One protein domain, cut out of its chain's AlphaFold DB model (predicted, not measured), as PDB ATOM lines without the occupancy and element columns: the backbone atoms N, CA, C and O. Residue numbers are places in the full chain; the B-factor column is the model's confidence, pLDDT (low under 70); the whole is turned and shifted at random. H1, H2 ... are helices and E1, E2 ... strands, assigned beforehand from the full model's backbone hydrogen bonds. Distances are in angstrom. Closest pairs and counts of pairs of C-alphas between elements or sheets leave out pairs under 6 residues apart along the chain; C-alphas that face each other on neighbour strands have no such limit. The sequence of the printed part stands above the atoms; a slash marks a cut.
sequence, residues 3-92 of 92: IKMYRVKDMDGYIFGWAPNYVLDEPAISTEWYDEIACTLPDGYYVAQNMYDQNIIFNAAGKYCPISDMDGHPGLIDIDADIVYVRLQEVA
ATOM      1  N   ILE A   3     -34.565  43.515 -39.318       95.06
ATOM      2  CA  ILE A   3     -33.698  43.080 -40.410       95.06
ATOM      3  C   ILE A   3     -33.491  41.573 -40.349       95.06
ATOM      4  O   ILE A   3     -33.479  40.978 -39.270       95.06
ATOM      5  N   LYS A   4     -33.308  40.970 -41.521       94.94
ATOM      6  CA  LYS A   4     -32.840  39.595 -41.645       94.94
ATOM      7  C   LYS A   4     -31.314  39.580 -41.566       94.94
ATOM      8  O   LYS A   4     -30.665  40.437 -42.165       94.94
ATOM      9  N   MET A   5     -30.760  38.623 -40.835       92.38
ATOM     10  CA  MET A   5     -29.326  38.364 -40.742       92.38
ATOM     11  C   MET A   5     -29.078  36.856 -40.810       92.38
ATOM     12  O   MET A   5     -29.984  36.052 -40.602       92.38
ATOM     13  N   TYR A   6     -27.836  36.473 -41.066       89.75
ATOM     14  CA  TYR A   6     -27.410  35.081 -41.089       89.75
ATOM     15  C   TYR A   6     -26.235  34.900 -40.139       89.75
ATOM     16  O   TYR A   6     -25.203  35.555 -40.298       89.75
ATOM     17  N   ARG A   7     -26.387  34.016 -39.155       88.19
ATOM     18  CA  ARG A   7     -25.327  33.619 -38.225       88.19
ATOM     19  C   ARG A   7     -24.578  32.423 -38.800       88.19
ATOM     20  O   ARG A   7     -25.207  31.415 -39.106       88.19
ATOM     21  N   VAL A   8     -23.253  32.503 -38.921       82.88
ATOM     22  CA  VAL A   8     -22.419  31.327 -39.236       82.88
ATOM     23  C   VAL A   8     -22.531  30.320 -38.090       82.88
ATOM     24  O   VAL A   8     -22.345  30.690 -36.933       82.88
ATOM     25  N   LYS A   9     -22.817  29.052 -38.394       79.19
ATOM     26  CA  LYS A   9     -22.912  27.992 -37.379       79.19
ATOM     27  C   LYS A   9     -21.566  27.781 -36.677       79.19
ATOM     28  O   LYS A   9     -20.518  27.732 -37.321       79.19
ATOM     29  N   ASP A  10     -21.611  27.627 -35.351       65.38
ATOM     30  CA  ASP A  10     -20.440  27.671 -34.458       65.38
ATOM     31  C   ASP A  10     -19.284  26.762 -34.893       65.38
ATOM     32  O   ASP A  10     -18.128  27.180 -34.877       65.38
ATOM     33  N   MET A  11     -19.573  25.524 -35.315       56.09
ATOM     34  CA  MET A  11     -18.535  24.551 -35.680       56.09
ATOM     35  C   MET A  11     -17.613  25.052 -36.799       56.09
ATOM     36  O   MET A  11     -16.424  24.739 -36.784       56.09
ATOM     37  N   ASP A  12     -18.127  25.863 -37.720       53.34
ATOM     38  CA  ASP A  12     -17.409  26.246 -38.932       53.34
ATOM     39  C   ASP A  12     -16.711  27.606 -38.804       53.34
ATOM     40  O   ASP A  12     -15.633  27.795 -39.371       53.34
ATOM     41  N   GLY A  13     -17.235  28.519 -37.975       54.84
ATOM     42  CA  GLY A  13     -16.529  29.754 -37.604       54.84
ATOM     43  C   GLY A  13     -15.182  29.458 -36.931       54.84
ATOM     44  O   GLY A  13     -14.140  29.994 -37.328       54.84
ATOM     45  N   TYR A  14     -15.176  28.494 -36.002       49.72
ATOM     46  CA  TYR A  14     -13.957  28.038 -35.332       49.72
ATOM     47  C   TYR A  14     -12.982  27.298 -36.262       49.72
ATOM     48  O   TYR A  14     -11.773  27.457 -36.085       49.72
ATOM     49  N   ILE A  15     -13.457  26.542 -37.268       48.38
ATOM     50  CA  ILE A  15     -12.587  25.830 -38.235       48.38
ATOM     51  C   ILE A  15     -11.673  26.803 -38.991       48.38
ATOM     52  O   ILE A  15     -10.526  26.464 -39.286       48.38
ATOM     53  N   PHE A  16     -12.139  28.025 -39.252       48.88
ATOM     54  CA  PHE A  16     -11.336  29.054 -39.911       48.88
ATOM     55  C   PHE A  16     -10.639  30.017 -38.937       48.88
ATOM     56  O   PHE A  16      -9.884  30.880 -39.386       48.88
ATOM     57  N   GLY A  17     -10.862  29.887 -37.624       46.69
ATOM     58  CA  GLY A  17     -10.294  30.772 -36.601       46.69
ATOM     59  C   GLY A  17     -10.976  32.141 -36.491       46.69
ATOM     60  O   GLY A  17     -10.368  33.073 -35.963       46.69
ATOM     61  N   TRP A  18     -12.208  32.278 -36.988       48.72
ATOM     62  CA  TRP A  18     -12.998  33.507 -36.892       48.72
ATOM     63  C   TRP A  18     -14.025  33.352 -35.761       48.72
ATOM     64  O   TRP A  18     -14.542  32.261 -35.529       48.72
ATOM     65  N   ALA A  19     -14.332  34.439 -35.047       55.12
ATOM     66  CA  ALA A  19     -15.508  34.468 -34.176       55.12
ATOM     67  C   ALA A  19     -16.780  34.177 -35.009       55.12
ATOM     68  O   ALA A  19     -16.743  34.390 -36.229       55.12
ATOM     69  N   PRO A  20     -17.883  33.690 -34.404       59.97
ATOM     70  CA  PRO A  20     -19.162  33.588 -35.099       59.97
ATOM     71  C   PRO A  20     -19.459  34.915 -35.797       59.97
ATOM     72  O   PRO A  20     -19.559  35.970 -35.173       59.97
ATOM     73  N   ASN A  21     -19.499  34.860 -37.126       79.00
ATOM     74  CA  ASN A  21     -19.720  36.035 -37.948       79.00
ATOM     75  C   ASN A  21     -21.188  36.082 -38.336       79.00
ATOM     76  O   ASN A  21     -21.785  35.073 -38.720       79.00
ATOM     77  N   TYR A  22     -21.747  37.280 -38.273       86.62
ATOM     78  CA  TYR A  22     -23.072  37.565 -38.785       86.62
ATOM     79  C   TYR A  22     -22.940  38.330 -40.095       86.62
ATOM     80  O   TYR A  22     -22.101  39.225 -40.218       86.62
ATOM     81  N   VAL A  23     -23.787  38.004 -41.062       88.19
ATOM     82  CA  VAL A  23     -23.855  38.703 -42.349       88.19
ATOM     83  C   VAL A  23     -25.288  39.126 -42.647       88.19
ATOM     84  O   VAL A  23     -26.239  38.525 -42.149       88.19
ATOM     85  N   LEU A  24     -25.449  40.189 -43.433       91.75
ATOM     86  CA  LEU A  24     -26.764  40.684 -43.867       91.75
ATOM     87  C   LEU A  24     -27.195  40.068 -45.197       91.75
ATOM     88  O   LEU A  24     -28.384  39.886 -45.451       91.75
ATOM     89  N   ASP A  25     -26.216  39.751 -46.038       89.62
ATOM     90  CA  ASP A  25     -26.437  39.190 -47.360       89.62
ATOM     91  C   ASP A  25     -26.610  37.677 -47.294       89.62
ATOM     92  O   ASP A  25     -25.968  36.989 -46.498       89.62
ATOM     93  N   GLU A  26     -27.480  37.157 -48.158       85.31
ATOM     94  CA  GLU A  26     -27.697  35.720 -48.264       85.31
ATOM     95  C   GLU A  26     -26.412  35.021 -48.737       85.31
ATOM     96  O   GLU A  26     -25.849  35.388 -49.774       85.31
ATOM     97  N   PRO A  27     -25.914  34.029 -47.987       78.25
ATOM     98  CA  PRO A  27     -24.657  33.376 -48.308       78.25
ATOM     99  C   PRO A  27     -24.787  32.523 -49.575       78.25
ATOM    100  O   PRO A  27     -25.595  31.602 -49.652       78.25
ATOM    101  N   ALA A  28     -23.921  32.781 -50.558       71.62
ATOM    102  CA  ALA A  28     -23.968  32.122 -51.866       71.62
ATOM    103  C   ALA A  28     -23.539  30.640 -51.862       71.62
ATOM    104  O   ALA A  28     -23.788  29.929 -52.832       71.62
ATOM    105  N   ILE A  29     -22.831  30.184 -50.820       63.78
ATOM    106  CA  ILE A  29     -22.063  28.927 -50.862       63.78
ATOM    107  C   ILE A  29     -22.884  27.733 -50.346       63.78
ATOM    108  O   ILE A  29     -22.711  26.629 -50.853       63.78
ATOM    109  N   SER A  30     -23.791  27.947 -49.385       67.75
ATOM    110  CA  SER A  30     -24.888  27.045 -48.990       67.75
ATOM    111  C   SER A  30     -25.516  27.566 -47.690       67.75
ATOM    112  O   SER A  30     -24.802  27.933 -46.754       67.75
ATOM    113  N   THR A  31     -26.847  27.551 -47.593       68.44
ATOM    114  CA  THR A  31     -27.587  27.881 -46.360       68.44
ATOM    115  C   THR A  31     -27.372  26.851 -45.249       68.44
ATOM    116  O   THR A  31     -27.761  27.078 -44.111       68.44
ATOM    117  N   GLU A  32     -26.735  25.712 -45.532       77.06
ATOM    118  CA  GLU A  32     -26.436  24.686 -44.525       77.06
ATOM    119  C   GLU A  32     -25.432  25.164 -43.470       77.06
ATOM    120  O   GLU A  32     -25.439  24.638 -42.360       77.06
ATOM    121  N   TRP A  33     -24.630  26.183 -43.783       79.00
ATOM    122  CA  TRP A  33     -23.578  26.731 -42.916       79.00
ATOM    123  C   TRP A  33     -24.064  27.885 -42.038       79.00
ATOM    124  O   TRP A  33     -23.319  28.386 -41.195       79.00
ATOM    125  N   TYR A  34     -25.308  28.320 -42.237       84.75
ATOM    126  CA  TYR A  34     -25.846  29.518 -41.617       84.75
ATOM    127  C   TYR A  34     -27.211  29.247 -40.993       84.75
ATOM    128  O   TYR A  34     -28.004  28.468 -41.519       84.75
ATOM    129  N   ASP A  35     -27.484  29.904 -39.873       87.56
ATOM    130  CA  ASP A  35     -28.832  30.048 -39.337       87.56
ATOM    131  C   ASP A  35     -29.373  31.417 -39.746       87.56
ATOM    132  O   ASP A  35     -28.721  32.440 -39.521       87.56
ATOM    133  N   GLU A  36     -30.563  31.448 -40.342       90.62
ATOM    134  CA  GLU A  36     -31.296  32.699 -40.521       90.62
ATOM    135  C   GLU A  36     -31.812  33.176 -39.161       90.62
ATOM    136  O   GLU A  36     -32.420  32.410 -38.410       90.62
ATOM    137  N   ILE A  37     -31.577  34.450 -38.856       91.88
ATOM    138  CA  ILE A  37     -32.085  35.123 -37.665       91.88
ATOM    139  C   ILE A  37     -32.718  36.458 -38.061       91.88
ATOM    140  O   ILE A  37     -32.351  37.083 -39.060       91.88
ATOM    141  N   ALA A  38     -33.662  36.927 -37.253       95.06
ATOM    142  CA  ALA A  38     -34.225  38.262 -37.382       95.06
ATOM    143  C   ALA A  38     -33.770  39.115 -36.200       95.06
ATOM    144  O   ALA A  38     -33.850  38.681 -35.056       95.06
ATOM    145  N   CYS A  39     -33.327  40.340 -36.466       95.06
ATOM    146  CA  CYS A  39     -32.841  41.262 -35.442       95.06
ATOM    147  C   CYS A  39     -33.540  42.613 -35.551       95.06
ATOM    148  O   CYS A  39     -33.862  43.080 -36.642       95.06
ATOM    149  N   THR A  40     -33.738  43.281 -34.420       96.56
ATOM    150  CA  THR A  40     -34.222  44.662 -34.389       96.56
ATOM    151  C   THR A  40     -33.044  45.624 -34.328       96.56
ATOM    152  O   THR A  40     -32.264  45.599 -33.379       96.56
ATOM    153  N   LEU A  41     -32.939  46.493 -35.334       94.94
ATOM    154  CA  LEU A  41     -32.060  47.655 -35.306       94.94
ATOM    155  C   LEU A  41     -32.649  48.758 -34.417       94.94
ATOM    156  O   LEU A  41     -33.862  49.011 -34.527       94.94
ATOM    157  N   PRO A  42     -31.810  49.447 -33.619       94.00
ATOM    158  CA  PRO A  42     -32.221  50.624 -32.865       94.00
ATOM    159  C   PRO A  42     -32.722  51.746 -33.780       94.00
ATOM    160  O   PRO A  42     -32.489  51.754 -34.993       94.00
ATOM    161  N   ASP A  43     -33.414  52.714 -33.191       94.19
ATOM    162  CA  ASP A  43     -33.991  53.828 -33.939       94.19
ATOM    163  C   ASP A  43     -32.916  54.662 -34.648       94.19
ATOM    164  O   ASP A  43     -31.860  54.966 -34.098       94.19
ATOM    165  N   GLY A  44     -33.194  55.031 -35.899       94.06
ATOM    166  CA  GLY A  44     -32.291  55.821 -36.737       94.06
ATOM    167  C   GLY A  44     -31.180  55.026 -37.428       94.06
ATOM    168  O   GLY A  44     -30.592  55.543 -38.375       94.06
ATOM    169  N   TYR A  45     -30.929  53.775 -37.035       96.81
ATOM    170  CA  TYR A  45     -30.032  52.888 -37.777       96.81
ATOM    171  C   TYR A  45     -30.716  52.382 -39.045       96.81
ATOM    172  O   TYR A  45     -31.929  52.148 -39.068       96.81
ATOM    173  N   TYR A  46     -29.932  52.186 -40.099       97.00
ATOM    174  CA  TYR A  46     -30.439  51.724 -41.385       97.00
ATOM    175  C   TYR A  46     -29.427  50.848 -42.120       97.00
ATOM    176  O   TYR A  46     -28.225  50.896 -41.864       97.00
ATOM    177  N   VAL A  47     -29.937  50.045 -43.052       96.81
ATOM    178  CA  VAL A  47     -29.127  49.219 -43.953       96.81
ATOM    179  C   VAL A  47     -28.988  49.932 -45.292       96.81
ATOM    180  O   VAL A  47     -29.968  50.456 -45.823       96.81
ATOM    181  N   ALA A  48     -27.779  49.944 -45.844       95.88
ATOM    182  CA  ALA A  48     -27.510  50.404 -47.201       95.88
ATOM    183  C   ALA A  48     -26.375  49.588 -47.829       95.88
ATOM    184  O   ALA A  48     -25.590  48.953 -47.125       95.88
ATOM    185  N   GLN A  49     -26.279  49.620 -49.157       94.00
ATOM    186  CA  GLN A  49     -25.204  48.941 -49.874       94.00
ATOM    187  C   GLN A  49     -23.924  49.779 -49.887       94.00
ATOM    188  O   GLN A  49     -23.957  51.000 -50.064       94.00
ATOM    189  N   ASN A  50     -22.784  49.114 -49.709       86.88
ATOM    190  CA  ASN A  50     -21.471  49.713 -49.923       86.88
ATOM    191  C   ASN A  50     -21.081  49.696 -51.418       86.88
ATOM    192  O   ASN A  50     -21.833  49.240 -52.274       86.88
ATOM    193  N   MET A  51     -19.872  50.169 -51.744       90.81
ATOM    194  CA  MET A  51     -19.360  50.196 -53.128       90.81
ATOM    195  C   MET A  51     -19.117  48.814 -53.765       90.81
ATOM    196  O   MET A  51     -18.739  48.743 -54.931       90.81
ATOM    197  N   TYR A  52     -19.287  47.740 -52.997       88.94
ATOM    198  CA  TYR A  52     -19.177  46.346 -53.422       88.94
ATOM    199  C   TYR A  52     -20.545  45.642 -53.440       88.94
ATOM    200  O   TYR A  52     -20.588  44.415 -53.431       88.94
ATOM    201  N   ASP A  53     -21.646  46.403 -53.419       89.88
ATOM    202  CA  ASP A  53     -23.032  45.913 -53.384       89.88
ATOM    203  C   ASP A  53     -23.390  45.076 -52.139       89.88
ATOM    204  O   ASP A  53     -24.426  44.412 -52.114       89.88
ATOM    205  N   GLN A  54     -22.577  45.140 -51.081       88.81
ATOM    206  CA  GLN A  54     -22.813  44.416 -49.828       88.81
ATOM    207  C   GLN A  54     -23.682  45.245 -48.893       88.81
ATOM    208  O   GLN A  54     -23.409  46.436 -48.690       88.81
ATOM    209  N   ASN A  55     -24.685  44.619 -48.283       94.38
ATOM    210  CA  ASN A  55     -25.486  45.277 -47.264       94.38
ATOM    211  C   ASN A  55     -24.649  45.494 -46.001       94.38
ATOM    212  O   ASN A  55     -24.052  44.568 -45.450       94.38
ATOM    213  N   ILE A  56     -24.643  46.732 -45.514       94.19
ATOM    214  CA  ILE A  56     -23.987  47.140 -44.272       94.19
ATOM    215  C   ILE A  56     -24.899  48.065 -43.465       94.19
ATOM    216  O   ILE A  56     -25.828  48.669 -44.003       94.19
ATOM    217  N   ILE A  57     -24.638  48.176 -42.163       95.75
ATOM    218  CA  ILE A  57     -25.432  49.009 -41.255       95.75
ATOM    219  C   ILE A  57     -24.739  50.347 -41.026       95.75
ATOM    220  O   ILE A  57     -23.522  50.415 -40.845       95.75
ATOM    221  N   PHE A  58     -25.542  51.403 -41.006       96.19
ATOM    222  CA  PHE A  58     -25.138  52.746 -40.632       96.19
ATOM    223  C   PHE A  58     -25.964  53.245 -39.445       96.19
ATOM    224  O   PHE A  58     -27.141  52.897 -39.314       96.19
ATOM    225  N   ASN A  59     -25.362  54.081 -38.598       96.25
ATOM    226  CA  ASN A  59     -26.078  54.814 -37.555       96.25
ATOM    227  C   ASN A  59     -26.851  56.017 -38.128       96.25
ATOM    228  O   ASN A  59     -26.733  56.361 -39.307       96.25
ATOM    229  N   ALA A  60     -27.607  56.710 -37.273       94.31
ATOM    230  CA  ALA A  60     -28.411  57.877 -37.656       94.31
ATOM    231  C   ALA A  60     -27.590  59.057 -38.223       94.31
ATOM    232  O   ALA A  60     -28.135  59.908 -38.924       94.31
ATOM    233  N   ALA A  61     -26.283  59.109 -37.940       94.62
ATOM    234  CA  ALA A  61     -25.352  60.100 -38.480       94.62
ATOM    235  C   ALA A  61     -24.715  59.667 -39.819       94.62
ATOM    236  O   ALA A  61     -23.886  60.394 -40.375       94.62
ATOM    237  N   GLY A  62     -25.079  58.493 -40.342       94.69
ATOM    238  CA  GLY A  62     -24.544  57.936 -41.582       94.69
ATOM    239  C   GLY A  62     -23.137  57.353 -41.447       94.69
ATOM    240  O   GLY A  62     -22.406  57.280 -42.438       94.69
ATOM    241  N   LYS A  63     -22.717  56.954 -40.239       94.56
ATOM    242  CA  LYS A  63     -21.446  56.250 -40.011       94.56
ATOM    243  C   LYS A  63     -21.636  54.750 -40.075       94.56
ATOM    244  O   LYS A  63     -22.603  54.229 -39.540       94.56
ATOM    245  N   TYR A  64     -20.699  54.075 -40.735       93.00
ATOM    246  CA  TYR A  64     -20.689  52.622 -40.834       93.00
ATOM    247  C   TYR A  64     -20.474  51.988 -39.458       93.00
ATOM    248  O   TYR A  64     -19.516  52.332 -38.762       93.00
ATOM    249  N   CYS A  65     -21.334  51.034 -39.115       93.94
ATOM    250  CA  CYS A  65     -21.286  50.270 -37.878       93.94
ATOM    251  C   CYS A  65     -21.021  48.795 -38.213       93.94
ATOM    252  O   CYS A  65     -21.943  48.099 -38.653       93.94
ATOM    253  N   PRO A  66     -19.782  48.292 -38.048       91.38
ATOM    254  CA  PRO A  66     -19.493  46.889 -38.294       91.38
ATOM    255  C   PRO A  66     -20.221  46.002 -37.284       91.38
ATOM    256  O   PRO A  66     -20.374  46.355 -36.112       91.38
ATOM    257  N   ILE A  67     -20.648  44.833 -37.757       90.69
ATOM    258  CA  ILE A  67     -21.287  43.818 -36.924       90.69
ATOM    259  C   ILE A  67     -20.208  43.067 -36.138       90.69
ATOM    260  O   ILE A  67     -19.138  42.773 -36.670       90.69
ATOM    261  N   SER A  68     -20.489  42.768 -34.873       86.88
ATOM    262  CA  SER A  68     -19.586  42.072 -33.959       86.88
ATOM    263  C   SER A  68     -20.364  41.161 -33.012       86.88
ATOM    264  O   SER A  68     -21.511  41.453 -32.670       86.88
ATOM    265  N   ASP A  69     -19.714  40.094 -32.554       85.12
ATOM    266  CA  ASP A  69     -20.171  39.252 -31.449       85.12
ATOM    267  C   ASP A  69     -19.262  39.489 -30.234       85.12
ATOM    268  O   ASP A  69     -18.061  39.213 -30.300       85.12
ATOM    269  N   MET A  70     -19.801  40.039 -29.144       79.38
ATOM    270  CA  MET A  70     -19.028  40.278 -27.914       79.38
ATOM    271  C   MET A  70     -19.493  39.442 -26.721       79.38
ATOM    272  O   MET A  70     -18.709  39.224 -25.796       79.38
ATOM    273  N   ASP A  71     -20.745  38.990 -26.714       80.31
ATOM    274  CA  ASP A  71     -21.370  38.295 -25.586       80.31
ATOM    275  C   ASP A  71     -22.206  37.074 -26.011       80.31
ATOM    276  O   ASP A  71     -23.054  36.614 -25.248       80.31
ATOM    277  N   GLY A  72     -21.945  36.524 -27.202       79.88
ATOM    278  CA  GLY A  72     -22.704  35.425 -27.805       79.88
ATOM    279  C   GLY A  72     -23.944  35.891 -28.569       79.88
ATOM    280  O   GLY A  72     -24.847  35.091 -28.811       79.88
ATOM    281  N   HIS A  73     -24.017  37.185 -28.894       85.00
ATOM    282  CA  HIS A  73     -25.149  37.807 -29.565       85.00
ATOM    283  C   HIS A  73     -24.695  38.823 -30.619       85.00
ATOM    284  O   HIS A  73     -23.662  39.487 -30.457       85.00
ATOM    285  N   PRO A  74     -25.493  39.009 -31.687       89.62
ATOM    286  CA  PRO A  74     -25.192  40.007 -32.700       89.62
ATOM    287  C   PRO A  74     -25.255  41.413 -32.099       89.62
ATOM    288  O   PRO A  74     -26.224  41.791 -31.439       89.62
ATOM    289  N   GLY A  75     -24.240  42.225 -32.371       92.00
ATOM    290  CA  GLY A  75     -24.210  43.636 -32.009       92.00
ATOM    291  C   GLY A  75     -23.482  44.487 -33.039       92.00
ATOM    292  O   GLY A  75     -22.894  43.981 -33.993       92.00
ATOM    293  N   LEU A  76     -23.539  45.798 -32.845       93.12
ATOM    294  CA  LEU A  76     -22.898  46.796 -33.691       93.12
ATOM    295  C   LEU A  76     -21.811  47.518 -32.908       93.12
ATOM    296  O   LEU A  76     -21.992  47.823 -31.729       93.12
ATOM    297  N   ILE A  77     -20.705  47.831 -33.575       92.69
ATOM    298  CA  ILE A  77     -19.711  48.762 -33.043       92.69
ATOM    299  C   ILE A  77     -20.052  50.155 -33.563       92.69
ATOM    300  O   ILE A  77     -19.887  50.441 -34.749       92.69
ATOM    301  N   ASP A  78     -20.524  51.020 -32.676       94.81
ATOM    302  CA  ASP A  78     -20.838  52.412 -32.974       94.81
ATOM    303  C   ASP A  78     -20.033  53.335 -32.061       94.81
ATOM    304  O   ASP A  78     -20.301  53.459 -30.871       94.81
ATOM    305  N   ILE A  79     -19.023  53.993 -32.625       91.25
ATOM    306  CA  ILE A  79     -18.153  54.908 -31.875       91.25
ATOM    307  C   ILE A  79     -18.857  56.206 -31.460       91.25
ATOM    308  O   ILE A  79     -18.333  56.914 -30.602       91.25
ATOM    309  N   ASP A  80     -20.005  56.517 -32.067       92.56
ATOM    310  CA  ASP A  80     -20.797  57.706 -31.754       92.56
ATOM    311  C   ASP A  80     -21.887  57.415 -30.704       92.56
ATOM    312  O   ASP A  80     -22.547  58.343 -30.234       92.56
ATOM    313  N   ALA A  81     -22.094  56.147 -30.330       88.62
ATOM    314  CA  ALA A  81     -23.059  55.754 -29.309       88.62
ATOM    315  C   ALA A  81     -22.507  55.949 -27.884       88.62
ATOM    316  O   ALA A  81     -21.306  55.828 -27.640       88.62
ATOM    317  N   ASP A  82     -23.405  56.169 -26.914       88.12
ATOM    318  CA  ASP A  82     -23.054  56.280 -25.484       88.12
ATOM    319  C   ASP A  82     -22.314  55.032 -24.970       88.12
ATOM    320  O   ASP A  82     -21.413  55.113 -24.132       88.12
ATOM    321  N   ILE A  83     -22.708  53.865 -25.486       86.62
ATOM    322  CA  ILE A  83     -22.028  52.589 -25.296       86.62
ATOM    323  C   ILE A  83     -21.601  52.103 -26.676       86.62
ATOM    324  O   ILE A  83     -22.446  51.855 -27.530       86.62
ATOM    325  N   VAL A  84     -20.290  51.924 -26.863       90.44
ATOM    326  CA  VAL A  84     -19.699  51.592 -28.172       90.44
ATOM    327  C   VAL A  84     -20.259  50.296 -28.762       90.44
ATOM    328  O   VAL A  84     -20.400  50.172 -29.974       90.44
ATOM    329  N   TYR A  85     -20.568  49.318 -27.912       92.19
ATOM    330  CA  TYR A  85     -21.224  48.087 -28.329       92.19
ATOM    331  C   TYR A  85     -22.739  48.217 -28.177       92.19
ATOM    332  O   TYR A  85     -23.264  48.269 -27.061       92.19
ATOM    333  N   VAL A  86     -23.442  48.225 -29.305       93.69
ATOM    334  CA  VAL A  86     -24.901  48.283 -29.365       93.69
ATOM    335  C   VAL A  86     -25.430  46.894 -29.699       93.69
ATOM    336  O   VAL A  86     -25.426  46.468 -30.855       93.69
ATOM    337  N   ARG A  87     -25.866  46.159 -28.673       93.38
ATOM    338  CA  ARG A  87     -26.423  44.812 -28.832       93.38
ATOM    339  C   ARG A  87     -27.722  44.851 -29.638       93.38
ATOM    340  O   ARG A  87     -28.620  45.635 -29.326       93.38
ATOM    341  N   LEU A  88     -27.840  43.984 -30.639       93.94
ATOM    342  CA  LEU A  88     -29.079  43.799 -31.386       93.94
ATOM    343  C   LEU A  88     -29.992  42.820 -30.651       93.94
ATOM    344  O   LEU A  88     -29.547  41.865 -30.012       93.94
ATOM    345  N   GLN A  89     -31.295  43.064 -30.751       93.38
ATOM    346  CA  GLN A  89     -32.295  42.177 -30.175       93.38
ATOM    347  C   GLN A  89     -32.786  41.190 -31.231       93.38
ATOM    348  O   GLN A  89     -33.448  41.600 -32.188       93.38
ATOM    349  N   GLU A  90     -32.501  39.903 -31.033       91.69
ATOM    350  CA  GLU A  90     -33.096  38.825 -31.825       91.69
ATOM    351  C   GLU A  90     -34.619  38.787 -31.622       91.69
ATOM    352  O   GLU A  90     -35.131  38.947 -30.507       91.69
ATOM    353  N   VAL A  91     -35.347  38.605 -32.718       90.81
ATOM    354  CA  VAL A  91     -36.801  38.443 -32.750       90.81
ATOM    355  C   VAL A  91     -37.082  36.942 -32.831       90.81
ATOM    356  O   VAL A  91     -36.596  36.285 -33.747       90.81
ATOM    357  N   ALA A  92     -37.809  36.418 -31.840       75.00
ATOM    358  CA  ALA A  92     -38.173  35.001 -31.733       75.00
ATOM    359  C   ALA A  92     -39.249  34.573 -32.741       75.00
ATOM    360  O   ALA A  92     -40.094  35.428 -33.102       75.00
TER     361      ALA A  92
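Overview. This is residues 3 to 92 of the 92 residues of an uncharacterized protein of uncultured Anaerotruncus sp (UniProt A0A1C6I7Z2). Three short antiparallel sheets, E1-E2-E8, E5-E6-E7 and the hairpin E3-E4, stand round a common middle as an incomplete ring, tied together where E7 runs on into E8 and where residues 64 to 65, just before E5, pair with E4. The one short helix, H1, lies at the end of the body where E1 ends and E2 begins, and the long link of residues 16 to 33 sets out from there and runs in toward the middle, where its C-alphas come as near as 4 A to the mean of all C-alphas, before it leads back to E2. The printed part has 90 residues with one named helix and eight named strands, in the order E1 H1 E2 E3 E4 E5 E6 E7 E8; the class is mostly strand, with under half of the residues in named elements. The whole is compact, with a radius of gyration of the C-alphas of 13.1 A and spans of 35 by 29 by 27 A.

Arrangement. Start at E1, residues 3 to 8, antiparallel to E2, residues 34 to 40, at 145 degrees; look for N 5 and O 37, 2.8 A apart. E1 also pairs by its residues 6 to 7 with residues 22 to 23, antiparallel. H1, residues 10 to 15, only grazes this sheet; 1 of its 2 O i to N i+4 pairs is within hydrogen-bond range, and 2 of its 3 O i to N i+3 pairs are. E3, residues 46 to 49, and E4, residues 55 to 58, form a hairpin, with N 48 and O 56 at 3.0 A. E5, residues 67 to 69, E6, residues 74 to 77, and E7, residues 85 to 87, are a meander, each strand the antiparallel neighbour of the one before; find N 68 and O 75 at 2.8 A, then N 76 and O 86 at 2.8 A. E7 runs on into E8, residues 89 to 91, at 20 degrees, and E8 is the antiparallel neighbour of E2, with N 91 and O 38 at 2.8 A. E1 and E3 are only just apart, their closest C-alphas 8.4 A from each other.

Along the chain. Find C-alpha 3 at (-33.698, 43.080, -40.410); from there E1 runs 16.3 A to C-alpha 8. E2, the longest strand, runs 18.8 A from C-alpha 34 at (-25.846, 29.518, -41.617). E3 measures 10.4 A, E4 10.0 A and E6 10.3 A. E8 ends at C-alpha 91, at (-36.801, 38.443, -32.750).

Size, cuts and confidence. The two C-alphas farthest apart are those of Ser 30 and Asp 82, at 37.6 A. The printed part has no cut, and its long link is H1 to E2, 18 residues. Look for low confidence, pLDDT under 70, at residues 10 to 20 and 29 to 31; the mean of the printed part is 84.7.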